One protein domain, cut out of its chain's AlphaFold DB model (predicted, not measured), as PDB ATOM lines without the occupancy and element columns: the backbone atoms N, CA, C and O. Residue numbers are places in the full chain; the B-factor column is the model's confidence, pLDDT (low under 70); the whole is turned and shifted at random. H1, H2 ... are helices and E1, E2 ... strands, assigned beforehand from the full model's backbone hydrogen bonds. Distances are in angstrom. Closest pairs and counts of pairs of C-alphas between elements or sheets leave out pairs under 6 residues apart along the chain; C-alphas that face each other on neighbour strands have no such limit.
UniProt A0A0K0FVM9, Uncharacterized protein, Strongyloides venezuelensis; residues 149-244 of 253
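What this domain is: This is residues 149 to 244 of the 253 residues of an uncharacterized protein of Strongyloides venezuelensis (UniProt A0A0K0FVM9). Little of this domain is regular structure: a small hairpin, E1 and E2, has helix H1 packed on it, mainly over E2, with long loops reaching away and a tail, residues 234 to 244, sticking out. The 96 printed residues run E1, E2, H1, H2, the sheet antiparallel; the class is mixed, with 26 residues in named elements. The whole is loose, radius of gyration of the C-alphas 17.9 A, spanning 63 by 31 by 23 A.

Where its parts are: E1 is residues 158 to 161, from C-alpha 158 at (80.976, 95.314, 110.546); E2 is 182 to 185. H1, residues 216 to 229, is 19.7 A long; H2, 239 to 242, ends at (76.166, 82.693, 137.588).

How they stand to each other: In the hairpin E1 and E2, N 159 and O 184 are 2.8 A apart. The closest C-alphas of E2 and H1, Tyr 185 and Ala 226, are 4.8 A apart. H1 has every O i to N i+4 pair within hydrogen-bond range; H2 is too short for one. H2 is apart from E1, E2 and H1.

The domain as a whole: The printed part has no cut. The links E1 to E2 and E2 to H1 are long. Residues 200 to 204 have pLDDT under 70.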
ATOM      1  N   PHE A 149      86.380  98.847 104.303       90.88
ATOM      2  CA  PHE A 149      87.061  97.743 104.950       90.88
ATOM      3  C   PHE A 149      86.099  96.951 105.840       90.88
ATOM      4  O   PHE A 149      85.734  97.386 106.933       90.88
ATOM      5  N   GLY A 150      85.747  95.744 105.393       93.56
ATOM      6  CA  GLY A 150      85.014  94.770 106.197       93.56
ATOM      7  C   GLY A 150      85.898  94.157 107.284       93.56
ATOM      8  O   GLY A 150      86.965  93.598 107.006       93.56
ATOM      9  N   LEU A 151      85.442  94.225 108.532       92.88
ATOM     10  CA  LEU A 151      86.110  93.608 109.667       92.88
ATOM     11  C   LEU A 151      85.965  92.082 109.621       92.88
ATOM     12  O   LEU A 151      85.001  91.514 109.103       92.88
ATOM     13  N   THR A 152      86.960  91.393 110.176       92.50
ATOM     14  CA  THR A 152      87.035  89.927 110.173       92.50
ATOM     15  C   THR A 152      86.946  89.359 111.589       92.50
ATOM     16  O   THR A 152      86.979  90.087 112.584       92.50
ATOM     17  N   GLY A 153      86.810  88.033 111.695       92.25
ATOM     18  CA  GLY A 153      86.726  87.346 112.983       92.25
ATOM     19  C   GLY A 153      85.452  87.708 113.746       92.25
ATOM     20  O   GLY A 153      84.355  87.604 113.200       92.25
ATOM     21  N   THR A 154      85.604  88.120 115.005       90.12
ATOM     22  CA  THR A 154      84.488  88.453 115.905       90.12
ATOM     23  C   THR A 154      83.601  89.566 115.351       90.12
ATOM     24  O   THR A 154      82.388  89.488 115.487       90.12
ATOM     25  N   PHE A 155      84.183  90.555 114.668       91.12
ATOM     26  CA  PHE A 155      83.465  91.704 114.102       91.12
ATOM     27  C   PHE A 155      82.982  91.471 112.663       91.12
ATOM     28  O   PHE A 155      82.709  92.426 111.939       91.12
ATOM     29  N   LYS A 156      82.903  90.214 112.207       94.44
ATOM     30  CA  LYS A 156      82.414  89.908 110.859       94.44
ATOM     31  C   LYS A 156      81.020  90.512 110.644       94.44
ATOM     32  O   LYS A 156      80.119  90.279 111.444       94.44
ATOM     33  N   GLY A 157      80.864  91.227 109.532       93.69
ATOM     34  CA  GLY A 157      79.650  91.967 109.184       93.69
ATOM     35  C   GLY A 157      79.729  93.453 109.534       93.69
ATOM     36  O   GLY A 157      78.944  94.226 109.012       93.69
ATOM     37  N   SER A 158      80.685  93.890 110.359       95.31
ATOM     38  CA  SER A 158      80.976  95.314 110.546       95.31
ATOM     39  C   SER A 158      81.936  95.819 109.469       95.31
ATOM     40  O   SER A 158      82.862  95.111 109.078       95.31
ATOM     41  N   HIS A 159      81.744  97.053 109.028       95.88
ATOM     42  CA  HIS A 159      82.514  97.721 107.985       95.88
ATOM     43  C   HIS A 159      82.956  99.107 108.443       95.88
ATOM     44  O   HIS A 159      82.288  99.731 109.269       95.88
ATOM     45  N   ILE A 160      84.072  99.581 107.891       93.69
ATOM     46  CA  ILE A 160      84.535 100.960 108.044       93.69
ATOM     47  C   ILE A 160      84.643 101.600 106.662       93.69
ATOM     48  O   ILE A 160      85.399 101.121 105.817       93.69
ATOM     49  N   ASP A 161      83.908 102.687 106.462       91.94
ATOM     50  CA  ASP A 161      83.894 103.489 105.246       91.94
ATOM     51  C   ASP A 161      84.818 104.711 105.398       91.94
ATOM     52  O   ASP A 161      84.580 105.637 106.180       91.94
ATOM     53  N   TYR A 162      85.904 104.689 104.636       88.50
ATOM     54  CA  TYR A 162      86.914 105.732 104.477       88.50
ATOM     55  C   TYR A 162      86.824 106.441 103.116       88.50
ATOM     56  O   TYR A 162      87.779 107.101 102.699       88.50
ATOM     57  N   THR A 163      85.694 106.322 102.418       87.12
ATOM     58  CA  THR A 163      85.377 107.061 101.187       87.12
ATOM     59  C   THR A 163      85.727 108.540 101.321       87.12
ATOM     60  O   THR A 163      85.439 109.178 102.331       87.12
ATOM     61  N   LEU A 164      86.352 109.108 100.287       85.56
ATOM     62  CA  LEU A 164      86.667 110.534 100.252       85.56
ATOM     63  C   LEU A 164      85.397 111.373 100.112       85.56
ATOM     64  O   LEU A 164      84.644 111.202  99.153       85.56
ATOM     65  N   THR A 165      85.208 112.330 101.016       82.25
ATOM     66  CA  THR A 165      84.035 113.222 101.023       82.25
ATOM     67  C   THR A 165      84.261 114.500 100.220       82.25
ATOM     68  O   THR A 165      83.310 115.115  99.737       82.25
ATOM     69  N   SER A 166      85.520 114.892 100.020       81.06
ATOM     70  CA  SER A 166      85.898 116.051  99.214       81.06
ATOM     71  C   SER A 166      87.277 115.876  98.570       81.06
ATOM     72  O   SER A 166      87.993 114.895  98.796       81.06
ATOM     73  N   ASN A 167      87.654 116.831  97.715       80.25
ATOM     74  CA  ASN A 167      89.039 116.936  97.270       80.25
ATOM     75  C   ASN A 167      89.938 117.263  98.468       80.25
ATOM     76  O   ASN A 167      89.556 118.106  99.279       80.25
ATOM     77  N   PRO A 168      91.141 116.669  98.557       79.44
ATOM     78  CA  PRO A 168      92.079 117.032  99.604       79.44
ATOM     79  C   PRO A 168      92.412 118.521  99.582       79.44
ATOM     80  O   PRO A 168      92.640 119.102  98.520       79.44
ATOM     81  N   GLU A 169      92.491 119.129 100.755       79.19
ATOM     82  CA  GLU A 169      92.794 120.543 100.929       79.19
ATOM     83  C   GLU A 169      94.268 120.733 101.272       79.19
ATOM     84  O   GLU A 169      94.862 119.945 102.002       79.19
ATOM     85  N   SER A 170      94.887 121.781 100.740       77.19
ATOM     86  CA  SER A 170      96.288 122.094 101.019       77.19
ATOM     87  C   SER A 170      96.392 123.512 101.542       77.19
ATOM     88  O   SER A 170      95.886 124.446 100.923       77.19
ATOM     89  N   SER A 171      97.096 123.679 102.653       76.50
ATOM     90  CA  SER A 171      97.513 124.975 103.181       76.50
ATOM     91  C   SER A 171      99.025 125.140 103.006       76.50
ATOM     92  O   SER A 171      99.668 124.349 102.323       76.50
ATOM     93  N   THR A 172      99.624 126.169 103.599       77.12
ATOM     94  CA  THR A 172     101.090 126.305 103.642       77.12
ATOM     95  C   THR A 172     101.746 125.379 104.668       77.12
ATOM     96  O   THR A 172     102.955 125.161 104.602       77.12
ATOM     97  N   ILE A 173     100.971 124.832 105.613       78.12
ATOM     98  CA  ILE A 173     101.476 124.058 106.759       78.12
ATOM     99  C   ILE A 173     100.944 122.624 106.816       78.12
ATOM    100  O   ILE A 173     101.506 121.796 107.528       78.12
ATOM    101  N   SER A 174      99.878 122.317 106.080       78.44
ATOM    102  CA  SER A 174      99.183 121.034 106.148       78.44
ATOM    103  C   SER A 174      98.594 120.624 104.804       78.44
ATOM    104  O   SER A 174      98.320 121.454 103.935       78.44
ATOM    105  N   PHE A 175      98.371 119.322 104.673       79.31
ATOM    106  CA  PHE A 175      97.583 118.712 103.616       79.31
ATOM    107  C   PHE A 175      96.527 117.829 104.284       79.31
ATOM    108  O   PHE A 175      96.878 116.930 105.051       79.31
ATOM    109  N   THR A 176      95.257 118.116 104.031       82.12
ATOM    110  CA  THR A 176      94.105 117.519 104.706       82.12
ATOM    111  C   THR A 176      93.345 116.638 103.730       82.12
ATOM    112  O   THR A 176      93.037 117.053 102.615       82.12
ATOM    113  N   ILE A 177      93.023 115.420 104.154       83.19
ATOM    114  CA  ILE A 177      92.193 114.483 103.397       83.19
ATOM    115  C   ILE A 177      90.907 114.271 104.187       83.19
ATOM    116  O   ILE A 177      90.956 113.728 105.290       83.19
ATOM    117  N   SER A 178      89.775 114.669 103.614       84.62
ATOM    118  CA  SER A 178      88.461 114.442 104.214       84.62
ATOM    119  C   SER A 178      87.928 113.068 103.812       84.62
ATOM    120  O   SER A 178      87.848 112.745 102.622       84.62
ATOM    121  N   ILE A 179      87.580 112.265 104.813       86.25
ATOM    122  CA  ILE A 179      87.064 110.897 104.676       86.25
ATOM    123  C   ILE A 179      85.704 110.779 105.367       86.25
ATOM    124  O   ILE A 179      85.374 111.602 106.219       86.25
ATOM    125  N   GLU A 180      84.934 109.756 105.012       87.31
ATOM    126  CA  GLU A 180      83.590 109.537 105.548       87.31
ATOM    127  C   GLU A 180      83.617 109.151 107.034       87.31
ATOM    128  O   GLU A 180      82.868 109.712 107.837       87.31
ATOM    129  N   GLY A 181      84.515 108.234 107.410       87.38
ATOM    130  CA  GLY A 181      84.724 107.811 108.795       87.38
ATOM    131  C   GLY A 181      83.537 107.050 109.390       87.38
ATOM    132  O   GLY A 181      83.359 107.053 110.603       87.38
ATOM    133  N   LEU A 182      82.706 106.419 108.562       91.75
ATOM    134  CA  LEU A 182      81.480 105.760 109.003       91.75
ATOM    135  C   LEU A 182      81.742 104.297 109.379       91.75
ATOM    136  O   LEU A 182      82.348 103.558 108.610       91.75
ATOM    137  N   ILE A 183      81.230 103.857 110.529       94.62
ATOM    138  CA  ILE A 183      81.219 102.441 110.913       94.62
ATOM    139  C   ILE A 183      79.792 101.919 110.772       94.62
ATOM    140  O   ILE A 183      78.863 102.491 111.333       94.62
ATOM    141  N   TYR A 184      79.595 100.838 110.023       95.56
ATOM    142  CA  TYR A 184      78.260 100.291 109.774       95.56
ATOM    143  C   TYR A 184      78.241  98.764 109.837       95.56
ATOM    144  O   TYR A 184      79.282  98.112 109.782       95.56
ATOM    145  N   TYR A 185      77.050  98.182 109.982       96.19
ATOM    146  CA  TYR A 185      76.845  96.735 109.882       96.19
ATOM    147  C   TYR A 185      76.231  96.386 108.521       96.19
ATOM    148  O   TYR A 185      75.414  97.142 107.997       96.19
ATOM    149  N   GLU A 186      76.641  95.269 107.929       95.12
ATOM    150  CA  GLU A 186      76.275  94.834 106.580       95.12
ATOM    151  C   GLU A 186      74.755  94.915 106.361       95.12
ATOM    152  O   GLU A 186      73.971  94.350 107.122       95.12
ATOM    153  N   GLY A 187      74.338  95.656 105.327       94.62
ATOM    154  CA  GLY A 187      72.927  95.919 105.015       94.62
ATOM    155  C   GLY A 187      72.318  97.167 105.671       94.62
ATOM    156  O   GLY A 187      71.207  97.537 105.304       94.62
ATOM    157  N   HIS A 188      73.041  97.849 106.565       94.69
ATOM    158  CA  HIS A 188      72.523  98.958 107.383       94.69
ATOM    159  C   HIS A 188      73.276 100.287 107.204       94.69
ATOM    160  O   HIS A 188      73.128 101.198 108.013       94.69
ATOM    161  N   GLN A 189      74.075 100.435 106.140       92.75
ATOM    162  CA  GLN A 189      74.893 101.636 105.887       92.75
ATOM    163  C   GLN A 189      74.080 102.943 105.834       92.75
ATOM    164  O   GLN A 189      74.582 104.000 106.202       92.75
ATOM    165  N   ASN A 190      72.828 102.875 105.376       92.50
ATOM    166  CA  ASN A 190      71.980 104.046 105.130       92.50
ATOM    167  C   ASN A 190      70.854 104.198 106.159       92.50
ATOM    168  O   ASN A 190      69.876 104.910 105.914       92.50
ATOM    169  N   ASP A 191      70.954 103.500 107.289       95.31
ATOM    170  CA  ASP A 191      69.922 103.541 108.313       95.31
ATOM    171  C   ASP A 191      69.803 104.953 108.909       95.31
ATOM    172  O   ASP A 191      70.806 105.570 109.269       95.31
ATOM    173  N   PRO A 192      68.577 105.470 109.108       92.88
ATOM    174  CA  PRO A 192      68.361 106.834 109.595       92.88
ATOM    175  C   PRO A 192      68.829 107.052 111.041       92.88
ATOM    176  O   PRO A 192      68.893 108.193 111.490       92.88
ATOM    177  N   LYS A 193      69.116 105.969 111.776       92.38
ATOM    178  CA  LYS A 193      69.686 106.005 113.128       92.38
ATOM    179  C   LYS A 193      71.174 106.360 113.136       92.38
ATOM    180  O   LYS A 193      71.669 106.783 114.174       92.38
ATOM    181  N   ILE A 194      71.874 106.202 112.012       91.50
ATOM    182  CA  ILE A 194      73.273 106.609 111.884       91.50
ATOM    183  C   ILE A 194      73.326 108.142 111.853       91.50
ATOM    184  O   ILE A 194      72.675 108.752 110.995       91.50
ATOM    185  N   PRO A 195      74.097 108.790 112.745       88.94
ATOM    186  CA  PRO A 195      74.199 110.238 112.729       88.94
ATOM    187  C   PRO A 195      74.786 110.765 111.423       88.94
ATOM    188  O   PRO A 195      75.693 110.191 110.811       88.94
ATOM    189  N   LYS A 196      74.254 111.909 110.999       88.50
ATOM    190  CA  LYS A 196      74.786 112.650 109.858       88.50
ATOM    191  C   LYS A 196      76.069 113.377 110.265       88.50
ATOM    192  O   LYS A 196      76.171 113.787 111.418       88.50
ATOM    193  N   PRO A 197      77.003 113.593 109.326       85.88
ATOM    194  CA  PRO A 197      78.213 114.350 109.610       85.88
ATOM    195  C   PRO A 197      77.883 115.783 110.014       85.88
ATOM    196  O   PRO A 197      77.081 116.456 109.361       85.88
ATOM    197  N   ASN A 198      78.542 116.256 111.069       81.94
ATOM    198  CA  ASN A 198      78.430 117.633 111.541       81.94
ATOM    199  C   ASN A 198      79.307 118.620 110.739       81.94
ATOM    200  O   ASN A 198      79.126 119.832 110.857       81.94
ATOM    201  N   ASN A 199      80.207 118.108 109.885       72.81
ATOM    202  CA  ASN A 199      81.143 118.861 109.038       72.81
ATOM    203  C   ASN A 199      82.020 119.869 109.804       72.81
ATOM    204  O   ASN A 199      82.475 120.863 109.229       72.81
ATOM    205  N   VAL A 200      82.256 119.642 111.096       68.00
ATOM    206  CA  VAL A 200      83.143 120.492 111.887       68.00
ATOM    207  C   VAL A 200      84.585 120.128 111.545       68.00
ATOM    208  O   VAL A 200      85.035 119.022 111.809       68.00
ATOM    209  N   ILE A 201      85.305 121.071 110.934       66.75
ATOM    210  CA  ILE A 201      86.728 120.929 110.616       66.75
ATOM    211  C   ILE A 201      87.521 121.714 111.654       66.75
ATOM    212  O   ILE A 201      87.418 122.944 111.718       66.75
ATOM    213  N   HIS A 202      88.340 121.029 112.448       66.38
ATOM    214  CA  HIS A 202      89.246 121.705 113.365       66.38
ATOM    215  C   HIS A 202      90.558 122.073 112.649       66.38
ATOM    216  O   HIS A 202      91.231 121.213 112.081       66.38
ATOM    217  N   PRO A 203      90.966 123.356 112.634       62.09
ATOM    218  CA  PRO A 203      92.252 123.731 112.069       62.09
ATOM    219  C   PRO A 203      93.380 123.237 112.981       62.09
ATOM    220  O   PRO A 203      93.528 123.688 114.117       62.09
ATOM    221  N   TYR A 204      94.216 122.337 112.467       67.06
ATOM    222  CA  TYR A 204      95.377 121.827 113.193       67.06
ATOM    223  C   TYR A 204      96.646 122.574 112.795       67.06
ATOM    224  O   TYR A 204      97.130 122.457 111.672       67.06
ATOM    225  N   ASN A 205      97.229 123.294 113.752       71.69
ATOM    226  CA  ASN A 205      98.615 123.740 113.683       71.69
ATOM    227  C   ASN A 205      99.429 122.925 114.693       71.69
ATOM    228  O   ASN A 205      99.409 123.190 115.894       71.69
ATOM    229  N   THR A 206     100.084 121.877 114.207       76.88
ATOM    230  CA  THR A 206     100.779 120.888 115.032       76.88
ATOM    231  C   THR A 206     102.145 120.562 114.449       76.88
ATOM    232  O   THR A 206     102.354 120.608 113.240       76.88
ATOM    233  N   ASN A 207     103.085 120.196 115.316       80.38
ATOM    234  CA  ASN A 207     104.405 119.714 114.910       80.38
ATOM    235  C   ASN A 207     104.422 118.206 114.591       80.38
ATOM    236  O   ASN A 207     105.488 117.639 114.337       80.38
ATOM    237  N   LYS A 208     103.266 117.535 114.651       83.00
ATOM    238  CA  LYS A 208     103.128 116.111 114.334       83.00
ATOM    239  C   LYS A 208     102.985 115.908 112.827       83.00
ATOM    240  O   LYS A 208     102.351 116.697 112.142       83.00
ATOM    241  N   CYS A 209     103.550 114.811 112.317       80.62
ATOM    242  CA  CYS A 209     103.478 114.478 110.890       80.62
ATOM    243  C   CYS A 209     102.104 113.957 110.440       80.62
ATOM    244  O   CYS A 209     101.837 113.955 109.244       80.62
ATOM    245  N   LEU A 210     101.277 113.470 111.369       84.19
ATOM    246  CA  LEU A 210      99.942 112.943 111.104       84.19
ATOM    247  C   LEU A 210      99.009 113.363 112.239       84.19
ATOM    248  O   LEU A 210      99.329 113.153 113.411       84.19
ATOM    249  N   CYS A 211      97.860 113.911 111.863       85.19
ATOM    250  CA  CYS A 211      96.731 114.156 112.745       85.19
ATOM    251  C   CYS A 211      95.500 113.491 112.143       85.19
ATOM    252  O   CYS A 211      95.293 113.557 110.933       85.19
ATOM    253  N   ILE A 212      94.728 112.834 113.000       85.12
ATOM    254  CA  ILE A 212      93.456 112.215 112.653       85.12
ATOM    255  C   ILE A 212      92.418 112.952 113.485       85.12
ATOM    256  O   ILE A 212      92.494 112.927 114.713       85.12
ATOM    257  N   ASP A 213      91.517 113.637 112.796       84.56
ATOM    258  CA  ASP A 213      90.343 114.274 113.374       84.56
ATOM    259  C   ASP A 213      89.121 113.473 112.959       84.56
ATOM    260  O   ASP A 213      89.064 112.973 111.832       84.56
ATOM    261  N   PHE A 214      88.171 113.324 113.867       83.25
ATOM    262  CA  PHE A 214      86.931 112.642 113.566       83.25
ATOM    263  C   PHE A 214      85.773 113.264 114.335       83.25
ATOM    264  O   PHE A 214      85.878 113.586 115.521       83.25
ATOM    265  N   ASP A 215      84.646 113.370 113.637       87.44
ATOM    266  CA  ASP A 215      83.345 113.682 114.211       87.44
ATOM    267  C   ASP A 215      82.989 112.588 115.226       87.44
ATOM    268  O   ASP A 215      82.559 111.493 114.860       87.44
ATOM    269  N   SER A 216      83.273 112.856 116.502       85.81
ATOM    270  CA  SER A 216      83.190 111.852 117.566       85.81
ATOM    271  C   SER A 216      81.787 111.281 117.697       85.81
ATOM    272  O   SER A 216      81.655 110.067 117.817       85.81
ATOM    273  N   ASP A 217      80.767 112.129 117.591       87.94
ATOM    274  CA  ASP A 217      79.371 111.704 117.656       87.94
ATOM    275  C   ASP A 217      79.083 110.750 116.496       87.94
ATOM    276  O   ASP A 217      78.664 109.614 116.705       87.94
ATOM    277  N   ARG A 218      79.432 111.140 115.262       89.56
ATOM    278  CA  ARG A 218      79.224 110.278 114.094       89.56
ATOM    279  C   ARG A 218      79.959 108.945 114.207       89.56
ATOM    280  O   ARG A 218      79.354 107.896 113.978       89.56
ATOM    281  N   VAL A 219      81.255 108.957 114.511       90.69
ATOM    282  CA  VAL A 219      82.073 107.735 114.510       90.69
ATOM    283  C   VAL A 219      81.667 106.799 115.645       90.69
ATOM    284  O   VAL A 219      81.498 105.602 115.418       90.69
ATOM    285  N   LEU A 220      81.492 107.320 116.861       92.69
ATOM    286  CA  LEU A 220      81.213 106.489 118.031       92.69
ATOM    287  C   LEU A 220      79.772 105.979 118.042       92.69
ATOM    288  O   LEU A 220      79.565 104.800 118.330       92.69
ATOM    289  N   ASP A 221      78.793 106.803 117.670       93.75
ATOM    290  CA  ASP A 221      77.394 106.370 117.647       93.75
ATOM    291  C   ASP A 221      77.121 105.419 116.478       93.75
ATOM    292  O   ASP A 221      76.365 104.461 116.630       93.75
ATOM    293  N   SER A 222      77.765 105.618 115.319       94.75
ATOM    294  CA  SER A 222      77.669 104.654 114.215       94.75
ATOM    295  C   SER A 222      78.302 103.308 114.583       94.75
ATOM    296  O   SER A 222      77.709 102.260 114.325       94.75
ATOM    297  N   ALA A 223      79.428 103.315 115.305       94.19
ATOM    298  CA  ALA A 223      80.020 102.101 115.862       94.19
ATOM    299  C   ALA A 223      79.103 101.423 116.889       94.19
ATOM    300  O   ALA A 223      78.934 100.202 116.848       94.19
ATOM    301  N   ALA A 224      78.493 102.198 117.790       94.88
ATOM    302  CA  ALA A 224      77.550 101.685 118.778       94.88
ATOM    303  C   ALA A 224      76.318 101.066 118.107       94.88
ATOM    304  O   ALA A 224      75.911  99.962 118.470       94.88
ATOM    305  N   TYR A 225      75.778 101.719 117.078       95.38
ATOM    306  CA  TYR A 225      74.653 101.205 116.305       95.38
ATOM    307  C   TYR A 225      75.020  99.939 115.519       95.38
ATOM    308  O   TYR A 225      74.288  98.951 115.545       95.38
ATOM    309  N   ALA A 226      76.193  99.905 114.882       94.81
ATOM    310  CA  ALA A 226      76.690  98.704 114.217       94.81
ATOM    311  C   ALA A 226      76.870  97.537 115.208       94.81
ATOM    312  O   ALA A 226      76.580  96.387 114.875       94.81
ATOM    313  N   PHE A 227      77.312  97.825 116.436       94.44
ATOM    314  CA  PHE A 227      77.412  96.838 117.507       94.44
ATOM    315  C   PHE A 227      76.032  96.350 117.973       94.44
ATOM    316  O   PHE A 227      75.858  95.143 118.133       94.44
ATOM    317  N   GLU A 228      75.050  97.245 118.121       94.69
ATOM    318  CA  GLU A 228      73.651  96.920 118.452       94.69
ATOM    319  C   GLU A 228      73.014  95.977 117.418       94.69
ATOM    320  O   GLU A 228      72.253  95.080 117.770       94.69
ATOM    321  N   LEU A 229      73.338  96.139 116.137       93.56
ATOM    322  CA  LEU A 229      72.847  95.255 115.077       93.56
ATOM    323  C   LEU A 229      73.596  93.917 115.009       93.56
ATOM    324  O   LEU A 229      73.086  92.930 114.473       93.56
ATOM    325  N   SER A 230      74.817  93.875 115.538       91.31
ATOM    326  CA  SER A 230      75.644  92.676 115.527       91.31
ATOM    327  C   SER A 230      75.143  91.629 116.526       91.31
ATOM    328  O   SER A 230      74.477  91.930 117.509       91.31
ATOM    329  N   LYS A 231      75.566  90.373 116.351       87.06
ATOM    330  CA  LYS A 231      75.299  89.300 117.329       87.06
ATOM    331  C   LYS A 231      76.091  89.447 118.637       87.06
ATOM    332  O   LYS A 231      75.931  88.618 119.528       87.06
ATOM    333  N   LEU A 232      76.976  90.442 118.734       87.25
ATOM    334  CA  LEU A 232      77.891  90.629 119.862       87.25
ATOM    335  C   LEU A 232      77.282  91.438 121.011       87.25
ATOM    336  O   LEU A 232      77.834  91.432 122.108       87.25
ATOM    337  N   ASN A 233      76.164  92.127 120.783       86.94
ATOM    338  CA  ASN A 233      75.488  92.920 121.811       86.94
ATOM    339  C   ASN A 233      74.750  92.079 122.865       86.94
ATOM    340  O   ASN A 233      74.271  92.632 123.853       86.94
ATOM    341  N   HIS A 234      74.657  90.762 122.677       83.88
ATOM    342  CA  HIS A 234      74.065  89.855 123.651       83.88
ATOM    343  C   HIS A 234      75.168  89.135 124.428       83.88
ATOM    344  O   HIS A 234      76.018  88.459 123.848       83.88
ATOM    345  N   PHE A 235      75.118  89.230 125.756       82.44
ATOM    346  CA  PHE A 235      75.950  88.429 126.648       82.44
ATOM    347  C   PHE A 235      75.083  87.386 127.355       82.44
ATOM    348  O   PHE A 235      74.095  87.732 128.000       82.44
ATOM    349  N   MET A 236      75.443  86.108 127.227       82.25
ATOM    350  CA  MET A 236      74.736  85.014 127.892       82.25
ATOM    351  C   MET A 236      75.424  84.685 129.216       82.25
ATOM    352  O   MET A 236      76.585  84.277 129.233       82.25
ATOM    353  N   ILE A 237      74.689  84.830 130.316       84.00
ATOM    354  CA  ILE A 237      75.092  84.327 131.630       84.00
ATOM    355  C   ILE A 237      74.437  82.959 131.798       84.00
ATOM    356  O   ILE A 237      73.217  82.871 131.894       84.00
ATOM    357  N   ASP A 238      75.237  81.894 131.787       87.56
ATOM    358  CA  ASP A 238      74.760  80.544 132.097       87.56
ATOM    359  C   ASP A 238      74.930  80.225 133.593       87.56
ATOM    360  O   ASP A 238      75.607  80.945 134.332       87.56
ATOM    361  N   ASP A 239      74.368  79.100 134.043       87.19
ATOM    362  CA  ASP A 239      74.480  78.647 135.436       87.19
ATOM    363  C   ASP A 239      75.931  78.461 135.906       87.19
ATOM    364  O   ASP A 239      76.200  78.436 137.109       87.19
ATOM    365  N   LYS A 240      76.890  78.273 134.990       90.31
ATOM    366  CA  LYS A 240      78.305  78.108 135.347       90.31
ATOM    367  C   LYS A 240      78.933  79.454 135.674       90.31
ATOM    368  O   LYS A 240      79.682  79.536 136.644       90.31
ATOM    369  N   ILE A 241      78.612  80.485 134.898       88.06
ATOM    370  CA  ILE A 241      79.038  81.861 135.150       88.06
ATOM    371  C   ILE A 241      78.296  82.424 136.367       88.06
ATOM    372  O   ILE A 241      78.925  83.034 137.228       88.06
ATOM    373  N   LEU A 242      76.990  82.170 136.496       89.75
ATOM    374  CA  LEU A 242      76.166  82.693 137.588       89.75
ATOM    375  C   LEU A 242      76.656  82.224 138.971       89.75
ATOM    376  O   LEU A 242      76.636  82.993 139.928       89.75
ATOM    377  N   LYS A 243      77.203  81.002 139.062       90.88
ATOM    378  CA  LYS A 243      77.840  80.457 140.279       90.88
ATOM    379  C   LYS A 243      79.069  81.233 140.760       90.88
ATOM    380  O   LYS A 243      79.479  81.039 141.902       90.88
ATOM    381  N   LEU A 244      79.673  82.068 139.913       92.81
ATOM    382  CA  LEU A 244      80.797  82.932 140.294       92.81
ATOM    383  C   LEU A 244      80.335  84.210 141.012       92.81
ATOM    384  O   LEU A 244      81.161  84.906 141.601       92.81
TER     385      LEU A 244